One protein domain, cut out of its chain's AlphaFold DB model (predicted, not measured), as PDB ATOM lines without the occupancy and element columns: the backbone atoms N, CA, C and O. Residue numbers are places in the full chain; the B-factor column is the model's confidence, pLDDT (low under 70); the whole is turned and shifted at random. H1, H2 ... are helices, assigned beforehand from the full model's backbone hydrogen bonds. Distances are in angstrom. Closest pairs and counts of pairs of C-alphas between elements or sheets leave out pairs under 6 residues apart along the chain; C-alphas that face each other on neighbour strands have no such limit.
ATOM      1  N   PHE A  64      16.206 -42.747 -13.990       77.69
ATOM      2  CA  PHE A  64      16.849 -43.204 -12.753       77.69
ATOM      3  C   PHE A  64      18.257 -42.625 -12.562       77.69
ATOM      4  O   PHE A  64      18.632 -42.290 -11.433       77.69
ATOM      5  N   ILE A  65      19.036 -42.458 -13.638       80.00
ATOM      6  CA  ILE A  65      20.364 -41.826 -13.562       80.00
ATOM      7  C   ILE A  65      20.246 -40.348 -13.167       80.00
ATOM      8  O   ILE A  65      20.942 -39.895 -12.246       80.00
ATOM      9  N   LYS A  66      19.330 -39.597 -13.791       81.94
ATOM     10  CA  LYS A  66      19.071 -38.197 -13.412       81.94
ATOM     11  C   LYS A  66      18.582 -38.093 -11.965       81.94
ATOM     12  O   LYS A  66      19.094 -37.254 -11.223       81.94
ATOM     13  N   LEU A  67      17.715 -39.006 -11.521       80.44
ATOM     14  CA  LEU A  67      17.228 -39.061 -10.139       80.44
ATOM     15  C   LEU A  67      18.369 -39.289  -9.128       80.44
ATOM     16  O   LEU A  67      18.478 -38.566  -8.135       80.44
ATOM     17  N   LYS A  68      19.277 -40.238  -9.402       81.19
ATOM     18  CA  LYS A  68      20.435 -40.540  -8.534       81.19
ATOM     19  C   LYS A  68      21.378 -39.346  -8.375       81.19
ATOM     20  O   LYS A  68      21.870 -39.093  -7.272       81.19
ATOM     21  N   SER A  69      21.636 -38.607  -9.454       82.06
ATOM     22  CA  SER A  69      22.530 -37.440  -9.405       82.06
ATOM     23  C   SER A  69      21.926 -36.269  -8.618       82.06
ATOM     24  O   SER A  69      22.629 -35.645  -7.817       82.06
ATOM     25  N   GLY A  70      20.617 -36.025  -8.753       80.38
ATOM     26  CA  GLY A  70      19.887 -35.041  -7.948       80.38
ATOM     27  C   GLY A  70      19.871 -35.396  -6.458       80.38
ATOM     28  O   GLY A  70      20.167 -34.550  -5.609       80.38
ATOM     29  N   LEU A  71      19.634 -36.672  -6.133       83.62
ATOM     30  CA  LEU A  71      19.590 -37.169  -4.754       83.62
ATOM     31  C   LEU A  71      20.910 -36.959  -3.998       83.62
ATOM     32  O   LEU A  71      20.881 -36.583  -2.829       83.62
ATOM     33  N   LYS A  72      22.077 -37.114  -4.644       86.25
ATOM     34  CA  LYS A  72      23.381 -36.877  -3.985       86.25
ATOM     35  C   LYS A  72      23.530 -35.445  -3.459       86.25
ATOM     36  O   LYS A  72      24.025 -35.250  -2.343       86.25
ATOM     37  N   LYS A  73      23.092 -34.448  -4.234       85.19
ATOM     38  CA  LYS A  73      23.150 -33.032  -3.828       85.19
ATOM     39  C   LYS A  73      22.214 -32.767  -2.649       85.19
ATOM     40  O   LYS A  73      22.626 -32.156  -1.664       85.19
ATOM     41  N   VAL A  74      21.001 -33.318  -2.711       80.31
ATOM     42  CA  VAL A  74      19.996 -33.222  -1.642       80.31
ATOM     43  C   VAL A  74      20.495 -33.884  -0.350       80.31
ATOM     44  O   VAL A  74      20.491 -33.243   0.696       80.31
ATOM     45  N   ILE A  75      21.044 -35.102  -0.404       80.69
ATOM     46  CA  ILE A  75      21.604 -35.808   0.768       80.69
ATOM     47  C   ILE A  75      22.727 -34.998   1.428       80.69
ATOM     48  O   ILE A  75      22.793 -34.903   2.655       80.69
ATOM     49  N   THR A  76      23.603 -34.390   0.629       86.06
ATOM     50  CA  THR A  76      24.707 -33.566   1.146       86.06
ATOM     51  C   THR A  76      24.184 -32.323   1.868       86.06
ATOM     52  O   THR A  76      24.648 -32.004   2.964       86.06
ATOM     53  N   TYR A  77      23.169 -31.665   1.304       80.62
ATOM     54  CA  TYR A  77      22.503 -30.520   1.927       80.62
ATOM     55  C   TYR A  77      21.830 -30.897   3.259       80.62
ATOM     56  O   TYR A  77      22.037 -30.233   4.278       80.62
ATOM     57  N   ILE A  78      21.107 -32.021   3.287       78.69
ATOM     58  CA  ILE A  78      20.426 -32.538   4.484       78.69
ATOM     59  C   ILE A  78      21.423 -32.842   5.602       78.69
ATOM     60  O   ILE A  78      21.157 -32.552   6.766       78.69
ATOM     61  N   LYS A  79      22.602 -33.391   5.283       84.94
ATOM     62  CA  LYS A  79      23.626 -33.694   6.296       84.94
ATOM     63  C   LYS A  79      24.087 -32.449   7.055       84.94
ATOM     64  O   LYS A  79      24.336 -32.561   8.259       84.94
ATOM     65  N   LYS A  80      24.153 -31.297   6.380       92.56
ATOM     66  CA  LYS A  80      24.676 -30.035   6.922       92.56
ATOM     67  C   LYS A  80      23.637 -29.230   7.711       92.56
ATOM     68  O   LYS A  80      24.011 -28.548   8.660       92.56
ATOM     69  N   ASN A  81      22.350 -29.316   7.369       92.00
ATOM     70  CA  ASN A  81      21.303 -28.491   7.983       92.00
ATOM     71  C   ASN A  81      20.435 -29.289   8.977       92.00
ATOM     72  O   ASN A  81      19.654 -30.154   8.583       92.00
ATOM     73  N   LYS A  82      20.538 -28.971  10.278       88.62
ATOM     74  CA  LYS A  82      19.752 -29.626  11.344       88.62
ATOM     75  C   LYS A  82      18.236 -29.430  11.172       88.62
ATOM     76  O   LYS A  82      17.492 -30.374  11.415       88.62
ATOM     77  N   ALA A  83      17.784 -28.262  10.707       88.88
ATOM     78  CA  ALA A  83      16.360 -27.997  10.480       88.88
ATOM     79  C   ALA A  83      15.810 -28.809   9.294       88.88
ATOM     80  O   ALA A  83      14.724 -29.378   9.378       88.88
ATOM     81  N   ALA A  84      16.598 -28.954   8.222       85.31
ATOM     82  CA  ALA A  84      16.216 -29.767   7.066       85.31
ATOM     83  C   ALA A  84      16.059 -31.259   7.421       85.31
ATOM     84  O   ALA A  84      15.166 -31.920   6.896       85.31
ATOM     85  N   LYS A  85      16.881 -31.787   8.344       86.31
ATOM     86  CA  LYS A  85      16.727 -33.166   8.853       86.31
ATOM     87  C   LYS A  85      15.383 -33.374   9.544       86.31
ATOM     88  O   LYS A  85      14.760 -34.409   9.327       86.31
ATOM     89  N   LEU A  86      14.942 -32.400  10.343       90.31
ATOM     90  CA  LEU A  86      13.679 -32.491  11.074       90.31
ATOM     91  C   LEU A  86      12.488 -32.535  10.105       90.31
ATOM     92  O   LEU A  86      11.659 -33.429  10.207       90.31
ATOM     93  N   ILE A  87      12.464 -31.641   9.108       92.00
ATOM     94  CA  ILE A  87      11.383 -31.568   8.110       92.00
ATOM     95  C   ILE A  87      11.266 -32.877   7.321       92.00
ATOM     96  O   ILE A  87      10.169 -33.400   7.143       92.00
ATOM     97  N   ILE A  88      12.390 -33.438   6.869       89.56
ATOM     98  CA  ILE A  88      12.381 -34.682   6.087       89.56
ATOM     99  C   ILE A  88      11.935 -35.867   6.932       89.56
ATOM    100  O   ILE A  88      11.185 -36.705   6.438       89.56
ATOM    101  N   LEU A  89      12.350 -35.922   8.198       90.75
ATOM    102  CA  LEU A  89      11.878 -36.945   9.122       90.75
ATOM    103  C   LEU A  89      10.357 -36.851   9.304       90.75
ATOM    104  O   LEU A  89       9.675 -37.868   9.225       90.75
ATOM    105  N   THR A  90       9.812 -35.642   9.463       92.44
ATOM    106  CA  THR A  90       8.362 -35.422   9.564       92.44
ATOM    107  C   THR A  90       7.628 -35.871   8.302       92.44
ATOM    108  O   THR A  90       6.644 -36.600   8.401       92.44
ATOM    109  N   VAL A  91       8.115 -35.506   7.110       95.75
ATOM    110  CA  VAL A  91       7.510 -35.936   5.836       95.75
ATOM    111  C   VAL A  91       7.575 -37.458   5.678       95.75
ATOM    112  O   VAL A  91       6.581 -38.070   5.295       95.75
ATOM    113  N   ALA A  92       8.701 -38.088   6.022       93.94
ATOM    114  CA  ALA A  92       8.843 -39.542   5.969       93.94
ATOM    115  C   ALA A  92       7.860 -40.248   6.916       93.94
ATOM    116  O   ALA A  92       7.212 -41.208   6.507       93.94
ATOM    117  N   ILE A  93       7.687 -39.746   8.145       95.19
ATOM    118  CA  ILE A  93       6.703 -40.279   9.099       95.19
ATOM    119  C   ILE A  93       5.281 -40.128   8.552       95.19
ATOM    120  O   ILE A  93       4.517 -41.085   8.601       95.19
ATOM    121  N   ILE A  94       4.927 -38.973   7.979       96.56
ATOM    122  CA  ILE A  94       3.605 -38.760   7.366       96.56
ATOM    123  C   ILE A  94       3.368 -39.761   6.230       96.56
ATOM    124  O   ILE A  94       2.303 -40.374   6.174       96.56
ATOM    125  N   LEU A  95       4.356 -39.981   5.358       95.81
ATOM    126  CA  LEU A  95       4.253 -40.960   4.273       95.81
ATOM    127  C   LEU A  95       4.107 -42.393   4.798       95.81
ATOM    128  O   LEU A  95       3.311 -43.146   4.245       95.81
ATOM    129  N   ILE A  96       4.813 -42.754   5.875       94.88
ATOM    130  CA  ILE A  96       4.666 -44.052   6.551       94.88
ATOM    131  C   ILE A  96       3.271 -44.191   7.169       94.88
ATOM    132  O   ILE A  96       2.658 -45.244   7.056       94.88
ATOM    133  N   VAL A  97       2.728 -43.143   7.791       94.31
ATOM    134  CA  VAL A  97       1.375 -43.176   8.368       94.31
ATOM    135  C   VAL A  97       0.315 -43.284   7.273       94.31
ATOM    136  O   VAL A  97      -0.642 -44.035   7.436       94.31
ATOM    137  N   ILE A  98       0.478 -42.585   6.146       94.56
ATOM    138  CA  ILE A  98      -0.432 -42.696   4.998       94.56
ATOM    139  C   ILE A  98      -0.348 -44.100   4.397       94.56
ATOM    140  O   ILE A  98      -1.388 -44.724   4.199       94.56
ATOM    141  N   SER A  99       0.855 -44.632   4.161       86.75
ATOM    142  CA  SER A  99       1.019 -45.976   3.600       86.75
ATOM    143  C   SER A  99       0.495 -47.051   4.552       86.75
ATOM    144  O   SER A  99      -0.270 -47.916   4.129       86.75
ATOM    145  N   PHE A 100       0.794 -46.949   5.848       82.94
ATOM    146  CA  PHE A 100       0.259 -47.838   6.876       82.94
ATOM    147  C   PHE A 100      -1.259 -47.724   6.975       82.94
ATOM    148  O   PHE A 100      -1.934 -48.742   7.020       82.94
ATOM    149  N   ARG A 101      -1.836 -46.519   6.905       80.44
ATOM    150  CA  ARG A 101      -3.294 -46.345   6.855       80.44
ATOM    151  C   ARG A 101      -3.883 -47.004   5.616       80.44
ATOM    152  O   ARG A 101      -4.878 -47.695   5.763       80.44
ATOM    153  N   THR A 102      -3.269 -46.851   4.439       76.56
ATOM    154  CA  THR A 102      -3.738 -47.518   3.212       76.56
ATOM    155  C   THR A 102      -3.634 -49.041   3.303       76.56
ATOM    156  O   THR A 102      -4.557 -49.739   2.885       76.56
ATOM    157  N   LEU A 103      -2.565 -49.563   3.912       73.00
ATOM    158  CA  LEU A 103      -2.361 -50.988   4.171       73.00
ATOM    159  C   LEU A 103      -3.391 -51.520   5.175       73.00
ATOM    160  O   LEU A 103      -4.022 -52.543   4.932       73.00
ATOM    161  N   MET A 104      -3.637 -50.779   6.252       67.50
ATOM    162  CA  MET A 104      -4.633 -51.118   7.262       67.50
ATOM    163  C   MET A 104      -6.054 -50.994   6.718       67.50
ATOM    164  O   MET A 104      -6.896 -51.796   7.091       67.50
ATOM    165  N   THR A 105      -6.357 -50.059   5.813       59.66
ATOM    166  CA  THR A 105      -7.654 -50.047   5.114       59.66
ATOM    167  C   THR A 105      -7.785 -51.193   4.125       59.66
ATOM    168  O   THR A 105      -8.900 -51.652   3.939       59.66
ATOM    169  N   ARG A 106      -6.684 -51.697   3.546       57.53
ATOM    170  CA  ARG A 106      -6.697 -52.932   2.743       57.53
ATOM    171  C   ARG A 106      -6.913 -54.183   3.597       57.53
ATOM    172  O   ARG A 106      -7.539 -55.119   3.126       57.53
ATOM    173  N   GLN A 107      -6.453 -54.188   4.849       54.19
ATOM    174  CA  GLN A 107      -6.712 -55.284   5.793       54.19
ATOM    175  C   GLN A 107      -8.063 -55.156   6.530       54.19
ATOM    176  O   GLN A 107      -8.609 -56.157   6.970       54.19
ATOM    177  N   ASN A 108      -8.649 -53.956   6.623       46.59
ATOM    178  CA  ASN A 108      -9.944 -53.704   7.280       46.59
ATOM    179  C   ASN A 108     -11.155 -53.731   6.331       46.59
ATOM    180  O   ASN A 108     -12.232 -53.244   6.692       46.59
ATOM    181  N   ILE A 109     -11.029 -54.274   5.119       52.19
ATOM    182  CA  ILE A 109     -12.171 -54.358   4.207       52.19
ATOM    183  C   ILE A 109     -13.101 -55.485   4.674       52.19
ATOM    184  O   ILE A 109     -12.982 -56.613   4.233       52.19
TER     185      ILE A 109
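This is residues 64 to 109 of the 250 residues of the protein "Zinc-ribbon domain-containing protein" of [Clostridium] aminophilum (UniProt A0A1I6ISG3). Two helices meet at their ends in an open V, H1 as the shorter arm and H2 as the longer one, with a tight turn at Asn 81 making the corner. The 46 printed residues hold two named helices, H1 then H2, and no named strand; the class is all helix. The whole is extended and flat, with a radius of gyration of the C-alphas of 15.0 A and spans of 43 by 28 by 7 A.

Find C-alpha 64 at (16.849, -43.204, -12.753); from there H1, residues 64 to 80, runs 24.9 A to C-alpha 80 at (24.676, -30.035, 6.922). After Asn 81, H2, residues 82 to 107, runs 37.3 A to C-alpha 107 at (-6.712, -55.284, 5.793).

Look at the tight link: H1 and H2 only just touch, with 3 pairs of C-alphas within 8 A, and touch only at the corner. H1 touches H2 there with residues 78 to 79 alone, and H2 touches H1 with residues 84 to 85 alone; the closest C-alphas of the two helices, those of Ile 78 and Ala 84, are 5.7 A apart. The helices run opposite ways at a steep tilt of 54 degrees. In H2 every O i to N i+4 pair is within hydrogen-bond range; in H1, 11 of 13 are.

The two C-alphas farthest apart, those of Lys 80 and Ile 109, are 44.2 A apart. The printed part has no cut. Residues 104 to 109 have pLDDT under 70.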